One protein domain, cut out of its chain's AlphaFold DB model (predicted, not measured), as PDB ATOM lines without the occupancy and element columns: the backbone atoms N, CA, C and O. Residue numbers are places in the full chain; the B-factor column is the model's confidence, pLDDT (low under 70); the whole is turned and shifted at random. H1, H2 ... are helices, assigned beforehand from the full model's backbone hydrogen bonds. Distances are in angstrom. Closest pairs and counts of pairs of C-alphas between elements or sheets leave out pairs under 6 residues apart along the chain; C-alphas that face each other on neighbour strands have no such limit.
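This is residues 6 to 118 of the 307 residues of a protein of Trichoderma arundinaceum (UniProt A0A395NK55). Four helices, H1 to H4, run back and forth in a loose four-helix bundle, with H4, the longest, passing close to the middle of the whole. H5 folds back beside H1 and the later part of H4, while H6 and H7 lie crosswise to H4 and form the other end of the domain. The printed part has 113 residues with seven named helices, H1 to H7 in chain order, and no named strand; the class is all helix. It is compact and rounded, with a radius of gyration of the C-alphas of 13.6 A and spans of 38 by 30 by 21 A.

H1, residues 6 to 15, begins at C-alpha 6 (-2.058, 287.983, 45.259) and is 14.4 A long. H2, residues 20 to 32, measures 18.5 A, and H3, residues 39 to 47, measures 12.6 A. H4, residues 54 to 70, measures 24.5 A, from C-alpha 54 at (17.752, 299.037, 31.861). H5 is residues 74 to 81, 10.4 A, and H6 is residues 89 to 96, 10.1 A. H7, residues 107 to 118, measures 16.8 A and ends at C-alpha 118 (-7.011, 298.873, 21.623).

H4 is the hub and touches five helices. H3 and H4 form a hairpin at a shallow tilt of 10 degrees; their closest C-alphas, of Ser 40 and Gln 64, are 6.1 A apart. H4 touches H1 with residues 56 to 63 alone, opposite ways at a shallow tilt of 25 degrees, the closest C-alphas being those of Val 15 and Glu 59 at 7.3 A. H1 and H2 form a hairpin at 27 degrees, closest at Val 15 and Ala 23, C-alphas 5.1 A apart. H2 and H3 form a hairpin at a steep tilt of 42 degrees, with the C-alphas of Glu 29 and Ala 42 closest at 5.2 A. H1 and H3 are apart. H5 touches H1 the same way at 18 degrees, the closest C-alphas being those of Val 7 and Glu 78 at 4.8 A. H4 touches H7 with residues 69 to 70 alone, at a steep tilt of 49 degrees; the closest C-alphas, of Ala 70 and Phe 113, are 5.1 A apart. H6 only just touches H4, with 3 pairs of C-alphas within 8 A, closest at Tyr 62 and Leu 89, 7.0 A. In each of the seven helices, every O i to N i+4 pair is within hydrogen-bond range.

The two C-alphas farthest apart, of Asp 50 and Pro 100, are 40.8 A from each other. The printed part has no cut and no long link; the links H1 to H2 and H4 to H5 are tight. The mean pLDDT of the printed part is 91.1, and one residue, Gly 36, is under 70.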
ATOM      1  N   GLY A   6      -2.204 288.682  46.540       90.56
ATOM      2  CA  GLY A   6      -2.058 287.983  45.259       90.56
ATOM      3  C   GLY A   6      -1.307 288.811  44.215       90.56
ATOM      4  O   GLY A   6      -0.307 288.343  43.666       90.56
ATOM      5  N   VAL A   7      -1.721 290.068  44.020       91.06
ATOM      6  CA  VAL A   7      -1.061 291.018  43.105       91.06
ATOM      7  C   VAL A   7       0.364 291.329  43.557       91.06
ATOM      8  O   VAL A   7       1.284 291.242  42.747       91.06
ATOM      9  N   ARG A   8       0.582 291.618  44.849       91.81
ATOM     10  CA  ARG A   8       1.930 291.899  45.383       91.81
ATOM     11  C   ARG A   8       2.887 290.729  45.160       91.81
ATOM     12  O   ARG A   8       4.010 290.925  44.702       91.81
ATOM     13  N   ASN A   9       2.432 289.509  45.445       92.31
ATOM     14  CA  ASN A   9       3.234 288.302  45.265       92.31
ATOM     15  C   ASN A   9       3.534 288.032  43.786       92.31
ATOM     16  O   ASN A   9       4.654 287.644  43.464       92.31
ATOM     17  N   ALA A  10       2.561 288.250  42.895       93.06
ATOM     18  CA  ALA A  10       2.764 288.101  41.456       93.06
ATOM     19  C   ALA A  10       3.798 289.108  40.928       93.06
ATOM     20  O   ALA A  10       4.743 288.702  40.253       93.06
ATOM     21  N   LEU A  11       3.671 290.387  41.300       93.12
ATOM     22  CA  LEU A  11       4.604 291.449  40.905       93.12
ATOM     23  C   LEU A  11       6.020 291.179  41.418       93.12
ATOM     24  O   LEU A  11       6.961 291.165  40.627       93.12
ATOM     25  N   HIS A  12       6.177 290.888  42.715       93.38
ATOM     26  CA  HIS A  12       7.492 290.560  43.275       93.38
ATOM     27  C   HIS A  12       8.101 289.341  42.585       93.38
ATOM     28  O   HIS A  12       9.244 289.399  42.147       93.38
ATOM     29  N   SER A  13       7.330 288.261  42.417       93.69
ATOM     30  CA  SER A  13       7.824 287.044  41.771       93.69
ATOM     31  C   SER A  13       8.253 287.277  40.323       93.69
ATOM     32  O   SER A  13       9.167 286.595  39.860       93.69
ATOM     33  N   ARG A  14       7.586 288.179  39.596       92.25
ATOM     34  CA  ARG A  14       7.925 288.507  38.210       92.25
ATOM     35  C   ARG A  14       9.204 289.338  38.143       92.25
ATOM     36  O   ARG A  14      10.135 288.948  37.444       92.25
ATOM     37  N   VAL A  15       9.290 290.406  38.935       92.25
ATOM     38  CA  VAL A  15      10.463 291.292  38.972       92.25
ATOM     39  C   VAL A  15      11.695 290.570  39.527       92.25
ATOM     40  O   VAL A  15      12.789 290.743  39.001       92.25
ATOM     41  N   ALA A  16      11.534 289.677  40.511       92.50
ATOM     42  CA  ALA A  16      12.646 288.941  41.122       92.50
ATOM     43  C   ALA A  16      13.379 288.010  40.144       92.50
ATOM     44  O   ALA A  16      14.542 287.682  40.377       92.50
ATOM     45  N   LYS A  17      12.724 287.594  39.049       89.81
ATOM     46  CA  LYS A  17      13.369 286.832  37.967       89.81
ATOM     47  C   LYS A  17      14.350 287.681  37.156       89.81
ATOM     48  O   LYS A  17      15.280 287.119  36.588       89.81
ATOM     49  N   GLN A  18      14.134 288.996  37.096       88.38
ATOM     50  CA  GLN A  18      15.001 289.944  36.395       88.38
ATOM     51  C   GLN A  18      16.054 290.525  37.338       88.38
ATOM     52  O   GLN A  18      17.242 290.502  37.026       88.38
ATOM     53  N   ASP A  19      15.622 291.014  38.503       92.31
ATOM     54  CA  ASP A  19      16.500 291.582  39.522       92.31
ATOM     55  C   ASP A  19      15.873 291.477  40.925       92.31
ATOM     56  O   ASP A  19      14.858 292.102  41.244       92.31
ATOM     57  N   SER A  20      16.511 290.690  41.795       92.00
ATOM     58  CA  SER A  20      16.065 290.491  43.182       92.00
ATOM     59  C   SER A  20      16.068 291.768  44.035       92.00
ATOM     60  O   SER A  20      15.174 291.940  44.860       92.00
ATOM     61  N   LYS A  21      17.016 292.693  43.823       92.00
ATOM     62  CA  LYS A  21      17.103 293.938  44.602       92.00
ATOM     63  C   LYS A  21      15.967 294.882  44.234       92.00
ATOM     64  O   LYS A  21      15.365 295.491  45.115       92.00
ATOM     65  N   ILE A  22      15.666 294.993  42.940       92.81
ATOM     66  CA  ILE A  22      14.543 295.805  42.460       92.81
ATOM     67  C   ILE A  22      13.214 295.212  42.925       92.81
ATOM     68  O   ILE A  22      12.339 295.955  43.361       92.81
ATOM     69  N   ALA A  23      13.081 293.883  42.917       92.44
ATOM     70  CA  ALA A  23      11.892 293.223  43.444       92.44
ATOM     71  C   ALA A  23      11.666 293.547  44.926       92.44
ATOM     72  O   ALA A  23      10.548 293.877  45.318       92.44
ATOM     73  N   ASP A  24      12.719 293.505  45.745       92.31
ATOM     74  CA  ASP A  24      12.622 293.822  47.170       92.31
ATOM     75  C   ASP A  24      12.302 295.303  47.420       92.31
ATOM     76  O   ASP A  24      11.482 295.602  48.291       92.31
ATOM     77  N   ARG A  25      12.858 296.224  46.616       91.81
ATOM     78  CA  ARG A  25      12.468 297.647  46.630       91.81
ATOM     79  C   ARG A  25      10.990 297.820  46.288       91.81
ATOM     80  O   ARG A  25      10.268 298.449  47.054       91.81
ATOM     81  N   LEU A  26      10.527 297.211  45.194       92.62
ATOM     82  CA  LEU A  26       9.124 297.266  44.784       92.62
ATOM     83  C   LEU A  26       8.201 296.700  45.865       92.62
ATOM     84  O   LEU A  26       7.167 297.290  46.152       92.62
ATOM     85  N   ARG A  27       8.568 295.587  46.510       92.31
ATOM     86  CA  ARG A  27       7.799 295.054  47.644       92.31
ATOM     87  C   ARG A  27       7.724 296.055  48.793       92.31
ATOM     88  O   ARG A  27       6.635 296.240  49.323       92.31
ATOM     89  N   GLY A  28       8.838 296.701  49.141       91.06
ATOM     90  CA  GLY A  28       8.866 297.753  50.158       91.06
ATOM     91  C   GLY A  28       7.881 298.880  49.851       91.06
ATOM     92  O   GLY A  28       7.046 299.194  50.695       91.06
ATOM     93  N   GLU A  29       7.909 299.400  48.621       92.44
ATOM     94  CA  GLU A  29       6.982 300.444  48.161       92.44
ATOM     95  C   GLU A  29       5.519 299.974  48.193       92.44
ATOM     96  O   GLU A  29       4.642 300.677  48.690       92.44
ATOM     97  N   LEU A  30       5.244 298.749  47.724       90.38
ATOM     98  CA  LEU A  30       3.902 298.155  47.742       90.38
ATOM     99  C   LEU A  30       3.365 297.931  49.164       90.38
ATOM    100  O   LEU A  30       2.150 297.984  49.374       90.38
ATOM    101  N   ASP A  31       4.247 297.654  50.125       88.94
ATOM    102  CA  ASP A  31       3.898 297.469  51.532       88.94
ATOM    103  C   ASP A  31       3.704 298.801  52.265       88.94
ATOM    104  O   ASP A  31       2.906 298.852  53.203       88.94
ATOM    105  N   SER A  32       4.357 299.877  51.811       88.88
ATOM    106  CA  SER A  32       4.156 301.235  52.325       88.88
ATOM    107  C   SER A  32       2.959 301.974  51.726       88.88
ATOM    108  O   SER A  32       2.634 303.051  52.222       88.88
ATOM    109  N   LEU A  33       2.300 301.417  50.698       88.06
ATOM    110  CA  LEU A  33       1.139 302.049  50.065       88.06
ATOM    111  C   LEU A  33       0.011 302.296  51.079       88.06
ATOM    112  O   LEU A  33      -0.602 301.354  51.597       88.06
ATOM    113  N   ASN A  34      -0.302 303.570  51.304       83.75
ATOM    114  CA  ASN A  34      -1.380 304.024  52.179       83.75
ATOM    115  C   ASN A  34      -2.739 304.079  51.458       83.75
ATOM    116  O   ASN A  34      -2.850 303.964  50.232       83.75
ATOM    117  N   ASP A  35      -3.806 304.313  52.229       72.81
ATOM    118  CA  ASP A  35      -5.146 304.564  51.695       72.81
ATOM    119  C   ASP A  35      -5.158 305.824  50.812       72.81
ATOM    120  O   ASP A  35      -5.159 306.952  51.296       72.81
ATOM    121  N   GLY A  36      -5.177 305.619  49.494       69.38
ATOM    122  CA  GLY A  36      -5.238 306.685  48.487       69.38
ATOM    123  C   GLY A  36      -4.119 306.617  47.453       69.38
ATOM    124  O   GLY A  36      -4.292 307.112  46.342       69.38
ATOM    125  N   GLU A  37      -3.023 305.930  47.768       80.69
ATOM    126  CA  GLU A  37      -1.918 305.730  46.833       80.69
ATOM    127  C   GLU A  37      -2.248 304.621  45.819       80.69
ATOM    128  O   GLU A  37      -3.107 303.748  46.039       80.69
ATOM    129  N   THR A  38      -1.607 304.702  44.652       86.06
ATOM    130  CA  THR A  38      -1.866 303.813  43.513       86.06
ATOM    131  C   THR A  38      -0.665 302.920  43.237       86.06
ATOM    132  O   THR A  38       0.453 303.230  43.635       86.06
ATOM    133  N   LEU A  39      -0.886 301.823  42.508       87.88
ATOM    134  CA  LEU A  39       0.212 300.987  42.017       87.88
ATOM    135  C   LEU A  39       1.222 301.794  41.189       87.88
ATOM    136  O   LEU A  39       2.414 301.552  41.326       87.88
ATOM    137  N   SER A  40       0.762 302.782  40.407       88.25
ATOM    138  CA  SER A  40       1.640 303.676  39.636       88.25
ATOM    139  C   SER A  40       2.657 304.374  40.531       88.25
ATOM    140  O   SER A  40       3.839 304.348  40.232       88.25
ATOM    141  N   THR A  41       2.220 304.896  41.680       88.50
ATOM    142  CA  THR A  41       3.103 305.583  42.631       88.50
ATOM    143  C   THR A  41       4.236 304.675  43.118       88.50
ATOM    144  O   THR A  41       5.379 305.112  43.199       88.50
ATOM    145  N   ALA A  42       3.943 303.397  43.383       89.94
ATOM    146  CA  ALA A  42       4.972 302.433  43.766       89.94
ATOM    147  C   ALA A  42       5.960 302.153  42.618       89.94
ATOM    148  O   ALA A  42       7.158 302.046  42.869       89.94
ATOM    149  N   PHE A  43       5.490 302.059  41.368       92.31
ATOM    150  CA  PHE A  43       6.375 301.911  40.206       92.31
ATOM    151  C   PHE A  43       7.267 303.140  40.012       92.31
ATOM    152  O   PHE A  43       8.483 302.987  39.895       92.31
ATOM    153  N   ASP A  44       6.692 304.342  40.069       91.69
ATOM    154  CA  ASP A  44       7.408 305.607  39.891       91.69
ATOM    155  C   ASP A  44       8.534 305.760  40.930       91.69
ATOM    156  O   ASP A  44       9.673 306.072  40.581       91.69
ATOM    157  N   ASN A  45       8.262 305.443  42.202       90.62
ATOM    158  CA  ASN A  45       9.266 305.490  43.274       90.62
ATOM    159  C   ASN A  45      10.437 304.521  43.041       90.62
ATOM    160  O   ASN A  45      11.589 304.833  43.363       90.62
ATOM    161  N   VAL A  46      10.173 303.339  42.476       90.81
ATOM    162  CA  VAL A  46      11.236 302.380  42.144       90.81
ATOM    163  C   VAL A  46      12.054 302.877  40.953       90.81
ATOM    164  O   VAL A  46      13.289 302.854  41.029       90.81
ATOM    165  N   LEU A  47      11.380 303.362  39.905       90.25
ATOM    166  CA  LEU A  47      11.977 303.838  38.654       90.25
ATOM    167  C   LEU A  47      12.881 305.066  38.837       90.25
ATOM    168  O   LEU A  47      13.892 305.171  38.152       90.25
ATOM    169  N   ILE A  48      12.579 305.955  39.791       88.56
ATOM    170  CA  ILE A  48      13.407 307.140  40.099       88.56
ATOM    171  C   ILE A  48      14.781 306.765  40.695       88.56
ATOM    172  O   ILE A  48      15.690 307.589  40.721       88.56
ATOM    173  N   GLY A  49      14.976 305.533  41.176       83.06
ATOM    174  CA  GLY A  49      16.259 305.132  41.757       83.06
ATOM    175  C   GLY A  49      17.379 305.012  40.719       83.06
ATOM    176  O   GLY A  49      17.276 304.182  39.816       83.06
ATOM    177  N   ASP A  50      18.476 305.748  40.933       78.12
ATOM    178  CA  ASP A  50      19.643 305.860  40.034       78.12
ATOM    179  C   ASP A  50      20.330 304.519  39.679       78.12
ATOM    180  O   ASP A  50      21.024 304.427  38.668       78.12
ATOM    181  N   ASP A  51      20.113 303.463  40.469       86.62
ATOM    182  CA  ASP A  51      20.761 302.150  40.311       86.62
ATOM    183  C   ASP A  51      19.890 301.096  39.591       86.62
ATOM    184  O   ASP A  51      20.161 299.894  39.675       86.62
ATOM    185  N   THR A  52      18.809 301.498  38.916       88.62
ATOM    186  CA  THR A  52      17.892 300.546  38.262       88.62
ATOM    187  C   THR A  52      18.431 300.126  36.887       88.62
ATOM    188  O   THR A  52      18.593 300.975  36.010       88.62
ATOM    189  N   PRO A  53      18.721 298.831  36.644       89.12
ATOM    190  CA  PRO A  53      19.290 298.405  35.372       89.12
ATOM    191  C   PRO A  53      18.254 298.511  34.231       89.12
ATOM    192  O   PRO A  53      17.060 298.317  34.474       89.12
ATOM    193  N   PRO A  54      18.674 298.759  32.972       88.88
ATOM    194  CA  PRO A  54      17.752 299.037  31.861       88.88
ATOM    195  C   PRO A  54      16.690 297.958  31.605       88.88
ATOM    196  O   PRO A  54      15.554 298.268  31.265       88.88
ATOM    197  N   ASN A  55      17.033 296.682  31.791       87.75
ATOM    198  CA  ASN A  55      16.090 295.571  31.645       87.75
ATOM    199  C   ASN A  55      15.007 295.571  32.737       87.75
ATOM    200  O   ASN A  55      13.860 295.228  32.459       87.75
ATOM    201  N   ALA A  56      15.355 295.965  33.964       89.25
ATOM    202  CA  ALA A  56      14.387 296.109  35.045       89.25
ATOM    203  C   ALA A  56      13.489 297.332  34.831       89.25
ATOM    204  O   ALA A  56      12.301 297.241  35.120       89.25
ATOM    205  N   ILE A  57      14.022 298.432  34.280       91.19
ATOM    206  CA  ILE A  57      13.223 299.606  33.888       91.19
ATOM    207  C   ILE A  57      12.129 299.185  32.902       91.19
ATOM    208  O   ILE A  57      10.953 299.377  33.191       91.19
ATOM    209  N   HIS A  58      12.503 298.518  31.806       91.19
ATOM    210  CA  HIS A  58      11.544 298.076  30.790       91.19
ATOM    211  C   HIS A  58      10.462 297.141  31.364       91.19
ATOM    212  O   HIS A  58       9.280 297.275  31.048       91.19
ATOM    213  N   GLU A  59      10.836 296.187  32.223       92.62
ATOM    214  CA  GLU A  59       9.861 295.298  32.874       92.62
ATOM    215  C   GLU A  59       8.914 296.075  33.805       92.62
ATOM    216  O   GLU A  59       7.714 295.816  33.813       92.62
ATOM    217  N   LEU A  60       9.421 297.042  34.577       93.06
ATOM    218  CA  LEU A  60       8.595 297.867  35.461       93.06
ATOM    219  C   LEU A  60       7.625 298.753  34.670       93.06
ATOM    220  O   LEU A  60       6.449 298.795  35.020       93.06
ATOM    221  N   GLU A  61       8.075 299.388  33.585       93.88
ATOM    222  CA  GLU A  61       7.228 300.194  32.689       93.88
ATOM    223  C   GLU A  61       6.126 299.346  32.030       93.88
ATOM    224  O   GLU A  61       4.962 299.760  31.937       93.88
ATOM    225  N   TYR A  62       6.463 298.118  31.624       94.69
ATOM    226  CA  TYR A  62       5.493 297.149  31.118       94.69
ATOM    227  C   TYR A  62       4.440 296.782  32.177       94.69
ATOM    228  O   TYR A  62       3.235 296.848  31.911       94.69
ATOM    229  N   LEU A  63       4.871 296.427  33.392       94.50
ATOM    230  CA  LEU A  63       3.973 296.053  34.489       94.50
ATOM    231  C   LEU A  63       3.099 297.227  34.949       94.50
ATOM    232  O   LEU A  63       1.913 297.032  35.231       94.50
ATOM    233  N   GLN A  64       3.647 298.442  34.979       94.81
ATOM    234  CA  GLN A  64       2.901 299.670  35.245       94.81
ATOM    235  C   GLN A  64       1.807 299.865  34.194       94.81
ATOM    236  O   GLN A  64       0.635 300.003  34.549       94.81
ATOM    237  N   SER A  65       2.154 299.749  32.909       95.25
ATOM    238  CA  SER A  65       1.196 299.850  31.805       95.25
ATOM    239  C   SER A  65       0.073 298.813  31.906       95.25
ATOM    240  O   SER A  65      -1.096 299.142  31.700       95.25
ATOM    241  N   LEU A  66       0.384 297.563  32.269       94.38
ATOM    242  CA  LEU A  66      -0.633 296.535  32.512       94.38
ATOM    243  C   LEU A  66      -1.597 296.923  33.637       94.38
ATOM    244  O   LEU A  66      -2.811 296.761  33.494       94.38
ATOM    245  N   CYS A  67      -1.061 297.432  34.750       93.06
ATOM    246  CA  CYS A  67      -1.863 297.853  35.895       93.06
ATOM    247  C   CYS A  67      -2.777 299.030  35.533       93.06
ATOM    248  O   CYS A  67      -3.953 299.021  35.889       93.06
ATOM    249  N   GLU A  68      -2.270 300.009  34.782       93.56
ATOM    250  CA  GLU A  68      -3.062 301.137  34.283       93.56
ATOM    251  C   GLU A  68      -4.211 300.677  33.381       93.56
ATOM    252  O   GLU A  68      -5.353 301.104  33.562       93.56
ATOM    253  N   LEU A  69      -3.933 299.774  32.434       95.00
ATOM    254  CA  LEU A  69      -4.938 299.253  31.508       95.00
ATOM    255  C   LEU A  69      -6.028 298.446  32.226       95.00
ATOM    256  O   LEU A  69      -7.206 298.571  31.883       95.00
ATOM    257  N   ALA A  70      -5.644 297.619  33.202       93.44
ATOM    258  CA  ALA A  70      -6.562 296.797  33.995       93.44
ATOM    259  C   ALA A  70      -7.312 297.600  35.081       93.44
ATOM    260  O   ALA A  70      -8.316 297.132  35.630       93.44
ATOM    261  N   GLY A  71      -6.854 298.817  35.385       91.31
ATOM    262  CA  GLY A  71      -7.474 299.721  36.344       91.31
ATOM    263  C   GLY A  71      -7.401 299.192  37.777       91.31
ATOM    264  O   GLY A  71      -6.331 298.941  38.319       91.31
ATOM    265  N   GLN A  72      -8.553 299.058  38.436       89.62
ATOM    266  CA  GLN A  72      -8.627 298.617  39.838       89.62
ATOM    267  C   GLN A  72      -8.906 297.113  39.991       89.62
ATOM    268  O   GLN A  72      -9.014 296.622  41.119       89.62
ATOM    269  N   ASP A  73      -9.030 296.370  38.888       93.44
ATOM    270  CA  ASP A  73      -9.372 294.950  38.931       93.44
ATOM    271  C   ASP A  73      -8.166 294.085  39.306       93.44
ATOM    272  O   ASP A  73      -7.368 293.659  38.476       93.44
ATOM    273  N   GLN A  74      -8.058 293.804  40.601       91.75
ATOM    274  CA  GLN A  74      -6.951 293.049  41.181       91.75
ATOM    275  C   GLN A  74      -6.822 291.626  40.615       91.75
ATOM    276  O   GLN A  74      -5.702 291.144  40.486       91.75
ATOM    277  N   LEU A  75      -7.932 290.954  40.266       93.94
ATOM    278  CA  LEU A  75      -7.850 289.601  39.696       93.94
ATOM    279  C   LEU A  75      -7.307 289.638  38.272       93.94
ATOM    280  O   LEU A  75      -6.492 288.792  37.912       93.94
ATOM    281  N   LEU A  76      -7.735 290.629  37.487       94.75
ATOM    282  CA  LEU A  76      -7.229 290.820  36.136       94.75
ATOM    283  C   LEU A  76      -5.743 291.190  36.155       94.75
ATOM    284  O   LEU A  76      -4.969 290.605  35.404       94.75
ATOM    285  N   ILE A  77      -5.328 292.092  37.051       94.50
ATOM    286  CA  ILE A  77      -3.911 292.441  37.238       94.50
ATOM    287  C   ILE A  77      -3.099 291.195  37.598       94.50
ATOM    288  O   ILE A  77      -2.106 290.900  36.941       94.50
ATOM    289  N   GLU A  78      -3.527 290.432  38.608       94.25
ATOM    290  CA  GLU A  78      -2.826 289.215  39.033       94.25
ATOM    291  C   GLU A  78      -2.703 288.197  37.891       94.25
ATOM    292  O   GLU A  78      -1.643 287.596  37.717       94.25
ATOM    293  N   PHE A  79      -3.766 288.022  37.098       94.62
ATOM    294  CA  PHE A  79      -3.758 287.150  35.926       94.62
ATOM    295  C   PHE A  79      -2.748 287.618  34.869       94.62
ATOM    296  O   PHE A  79      -1.926 286.823  34.419       94.62
ATOM    297  N   LEU A  80      -2.778 288.905  34.505       94.19
ATOM    298  CA  LEU A  80      -1.907 289.478  33.475       94.19
ATOM    299  C   LEU A  80      -0.430 289.436  33.885       94.19
ATOM    300  O   LEU A  80       0.408 289.033  33.088       94.19
ATOM    301  N   VAL A  81      -0.109 289.763  35.139       93.56
ATOM    302  CA  VAL A  81       1.271 289.721  35.661       93.56
ATOM    303  C   VAL A  81       1.839 288.296  35.657       93.56
ATOM    304  O   VAL A  81       3.042 288.095  35.500       93.56
ATOM    305  N   ARG A  82       0.979 287.282  35.816       93.38
ATOM    306  CA  ARG A  82       1.370 285.866  35.750       93.38
ATOM    307  C   ARG A  82       1.494 285.321  34.329       93.38
ATOM    308  O   ARG A  82       1.985 284.204  34.175       93.38
ATOM    309  N   ALA A  83       1.061 286.053  33.305       90.75
ATOM    310  CA  ALA A  83       1.180 285.622  31.918       90.75
ATOM    311  C   ALA A  83       2.639 285.750  31.447       90.75
ATOM    312  O   ALA A  83       3.031 286.723  30.811       90.75
ATOM    313  N   GLU A  84       3.468 284.759  31.790       83.81
ATOM    314  CA  GLU A  84       4.923 284.887  31.662       83.81
ATOM    315  C   GLU A  84       5.429 285.048  30.224       83.81
ATOM    316  O   GLU A  84       6.530 285.565  30.029       83.81
ATOM    317  N   SER A  85       4.634 284.610  29.245       87.06
ATOM    318  CA  SER A  85       4.927 284.657  27.811       87.06
ATOM    319  C   SER A  85       4.789 286.045  27.183       87.06
ATOM    320  O   SER A  85       5.107 286.193  26.005       87.06
ATOM    321  N   ALA A  86       4.297 287.038  27.926       89.69
ATOM    322  CA  ALA A  86       4.196 288.415  27.471       89.69
ATOM    323  C   ALA A  86       5.239 289.294  28.178       89.69
ATOM    324  O   ALA A  86       5.466 289.175  29.384       89.69
ATOM    325  N   THR A  87       5.900 290.151  27.404       89.38
ATOM    326  CA  THR A  87       6.960 291.069  27.873       89.38
ATOM    327  C   THR A  87       6.712 292.526  27.486       89.38
ATOM    328  O   THR A  87       7.388 293.426  27.970       89.38
ATOM    329  N   GLN A  88       5.722 292.755  26.626       93.56
ATOM    330  CA  GLN A  88       5.291 294.058  26.131       93.56
ATOM    331  C   GLN A  88       3.777 294.033  25.874       93.56
ATOM    332  O   GLN A  88       3.162 292.962  25.790       93.56
ATOM    333  N   LEU A  89       3.148 295.203  25.737       94.94
ATOM    334  CA  LEU A  89       1.699 295.299  25.507       94.94
ATOM    335  C   LEU A  89       1.266 294.638  24.191       94.94
ATOM    336  O   LEU A  89       0.202 294.018  24.138       94.94
ATOM    337  N   SER A  90       2.112 294.685  23.163       94.56
ATOM    338  CA  SER A  90       1.882 294.001  21.887       94.56
ATOM    339  C   SER A  90       1.682 292.492  22.058       94.56
ATOM    340  O   SER A  90       0.765 291.912  21.472       94.56
ATOM    341  N   ASP A  91       2.466 291.847  22.926       93.81
ATOM    342  CA  ASP A  91       2.333 290.413  23.204       93.81
ATOM    343  C   ASP A  91       0.975 290.111  23.844       93.81
ATOM    344  O   ASP A  91       0.309 289.136  23.494       93.81
ATOM    345  N   VAL A  92       0.530 290.986  24.748       94.88
ATOM    346  CA  VAL A  92      -0.761 290.890  25.438       94.88
ATOM    347  C   VAL A  92      -1.912 291.057  24.446       94.88
ATOM    348  O   VAL A  92      -2.876 290.290  24.485       94.88
ATOM    349  N   ALA A  93      -1.811 292.010  23.519       95.75
ATOM    350  CA  ALA A  93      -2.801 292.200  22.462       95.75
ATOM    351  C   ALA A  93      -2.908 290.966  21.547       95.75
ATOM    352  O   ALA A  93      -4.018 290.522  21.253       95.75
ATOM    353  N   ILE A  94      -1.783 290.355  21.166       93.81
ATOM    354  CA  ILE A  94      -1.772 289.146  20.325       93.81
ATOM    355  C   ILE A  94      -2.321 287.930  21.072       93.81
ATOM    356  O   ILE A  94      -3.162 287.202  20.544       93.81
ATOM    357  N   GLN A  95      -1.832 287.686  22.287       92.69
ATOM    358  CA  GLN A  95      -2.084 286.440  23.010       92.69
ATOM    359  C   GLN A  95      -3.425 286.459  23.751       92.69
ATOM    360  O   GLN A  95      -4.103 285.436  23.832       92.69
ATOM    361  N   LEU A  96      -3.816 287.611  24.306       93.75
ATOM    362  CA  LEU A  96      -4.878 287.684  25.309       93.75
ATOM    363  C   LEU A  96      -6.095 288.510  24.888       93.75
ATOM    364  O   LEU A  96      -7.155 288.315  25.482       93.75
ATOM    365  N   TYR A  97      -6.019 289.367  23.859       95.25
ATOM    366  CA  TYR A  97      -7.141 290.256  23.513       95.25
ATOM    367  C   TYR A  97      -8.451 289.493  23.300       95.25
ATOM    368  O   TYR A  97      -9.467 289.849  23.887       95.25
ATOM    369  N   TYR A  98      -8.432 288.397  22.538       93.31
ATOM    370  CA  TYR A  98      -9.604 287.536  22.323       93.31
ATOM    371  C   TYR A  98      -9.619 286.274  23.187       93.31
ATOM    372  O   TYR A  98     -10.472 285.412  22.971       93.31
ATOM    373  N   SER A  99      -8.710 286.152  24.160       91.44
ATOM    374  CA  SER A  99      -8.679 284.976  25.024       91.44
ATOM    375  C   SER A  99      -9.971 284.890  25.853       91.44
ATOM    376  O   SER A  99     -10.386 285.895  26.449       91.44
ATOM    377  N   PRO A 100     -10.636 283.720  25.888       89.31
ATOM    378  CA  PRO A 100     -11.764 283.478  26.784       89.31
ATOM    379  C   PRO A 100     -11.316 283.293  28.241       89.31
ATOM    380  O   PRO A 100     -12.151 283.375  29.136       89.31
ATOM    381  N   ASP A 101     -10.017 283.082  28.476       89.75
ATOM    382  CA  ASP A 101      -9.457 282.731  29.782       89.75
ATOM    383  C   ASP A 101      -9.151 283.953  30.658       89.75
ATOM    384  O   ASP A 101      -8.658 283.800  31.774       89.75
ATOM    385  N   LEU A 102      -9.424 285.173  30.175       89.94
ATOM    386  CA  LEU A 102      -9.241 286.388  30.967       89.94
ATOM    387  C   LEU A 102     -10.095 286.326  32.239       89.94
ATOM    388  O   LEU A 102     -11.324 286.263  32.186       89.94
ATOM    389  N   VAL A 103      -9.428 286.387  33.390       88.19
ATOM    390  CA  VAL A 103     -10.069 286.299  34.705       88.19
ATOM    391  C   VAL A 103     -10.330 287.697  35.254       88.19
ATOM    392  O   VAL A 103      -9.423 288.515  35.366       88.19
ATOM    393  N   SER A 104     -11.574 287.968  35.643       90.50
ATOM    394  CA  SER A 104     -11.975 289.212  36.302       90.50
ATOM    395  C   SER A 104     -13.209 288.976  37.174       90.50
ATOM    396  O   SER A 104     -14.025 288.098  36.887       90.50
ATOM    397  N   LYS A 105     -13.371 289.776  38.239       84.38
ATOM    398  CA  LYS A 105     -14.611 289.783  39.040       84.38
ATOM    399  C   LYS A 105     -15.775 290.458  38.314       84.38
ATOM    400  O   LYS A 105     -16.930 290.182  38.629       84.38
ATOM    401  N   HIS A 106     -15.473 291.358  37.381       87.69
ATOM    402  CA  HIS A 106     -16.443 292.213  36.715       87.69
ATOM    403  C   HIS A 106     -16.226 292.151  35.200       87.69
ATOM    404  O   HIS A 106     -15.240 292.691  34.705       87.69
ATOM    405  N   PRO A 107     -17.153 291.567  34.422       87.75
ATOM    406  CA  PRO A 107     -17.023 291.498  32.964       87.75
ATOM    407  C   PRO A 107     -16.739 292.857  32.302       87.75
ATOM    408  O   PRO A 107     -16.019 292.925  31.308       87.75
ATOM    409  N   GLN A 108     -17.242 293.950  32.884       91.06
ATOM    410  CA  GLN A 108     -16.976 295.313  32.425       91.06
ATOM    411  C   GLN A 108     -15.490 295.694  32.507       91.06
ATOM    412  O   GLN A 108     -15.019 296.405  31.623       91.06
ATOM    413  N   SER A 109     -14.740 295.208  33.502       93.62
ATOM    414  CA  SER A 109     -13.294 295.452  33.608       93.62
ATOM    415  C   SER A 109     -12.550 294.888  32.401       93.62
ATOM    416  O   SER A 109     -11.662 295.548  31.874       93.62
ATOM    417  N   ILE A 110     -12.943 293.704  31.912       94.56
ATOM    418  CA  ILE A 110     -12.356 293.106  30.702       94.56
ATOM    419  C   ILE A 110     -12.667 293.969  29.477       94.56
ATOM    420  O   ILE A 110     -11.789 294.203  28.649       94.56
ATOM    421  N   SER A 111     -13.903 294.462  29.350       92.81
ATOM    422  CA  SER A 111     -14.279 295.363  28.253       92.81
ATOM    423  C   SER A 111     -13.495 296.678  28.288       92.81
ATOM    424  O   SER A 111     -13.022 297.117  27.244       92.81
ATOM    425  N   ILE A 112     -13.320 297.279  29.469       94.75
ATOM    426  CA  ILE A 112     -12.528 298.505  29.657       94.75
ATOM    427  C   ILE A 112     -11.056 298.243  29.330       94.75
ATOM    428  O   ILE A 112     -10.470 298.981  28.545       94.75
ATOM    429  N   PHE A 113     -10.484 297.158  29.854       96.31
ATOM    430  CA  PHE A 113      -9.117 296.738  29.556       96.31
ATOM    431  C   PHE A 113      -8.892 296.578  28.048       96.31
ATOM    432  O   PHE A 113      -7.949 297.143  27.504       96.31
ATOM    433  N   ARG A 114      -9.787 295.868  27.349       96.44
ATOM    434  CA  ARG A 114      -9.717 295.685  25.891       96.44
ATOM    435  C   ARG A 114      -9.841 297.002  25.131       96.44
ATOM    436  O   ARG A 114      -9.115 297.195  24.161       96.44
ATOM    437  N   ALA A 115     -10.730 297.900  25.549       95.62
ATOM    438  CA  ALA A 115     -10.870 299.212  24.921       95.62
ATOM    439  C   ALA A 115      -9.596 300.057  25.104       95.62
ATOM    440  O   ALA A 115      -9.091 300.629  24.140       95.62
ATOM    441  N   ASN A 116      -9.029 300.068  26.312       96.25
ATOM    442  CA  ASN A 116      -7.794 300.793  26.604       96.25
ATOM    443  C   ASN A 116      -6.594 300.193  25.854       96.25
ATOM    444  O   ASN A 116      -5.796 300.932  25.280       96.25
ATOM    445  N   LEU A 117      -6.489 298.861  25.806       97.06
ATOM    446  CA  LEU A 117      -5.446 298.165  25.056       97.06
ATOM    447  C   LEU A 117      -5.574 298.435  23.555       97.06
ATOM    448  O   LEU A 117      -4.567 298.658  22.900       97.06
ATOM    449  N   PHE A 118      -6.795 298.490  23.017       97.31
ATOM    450  CA  PHE A 118      -7.011 298.873  21.623       97.31
ATOM    451  C   PHE A 118      -6.582 300.318  21.347       97.31
ATOM    452  O   PHE A 118      -5.956 300.588  20.329       97.31
TER     453      PHE A 118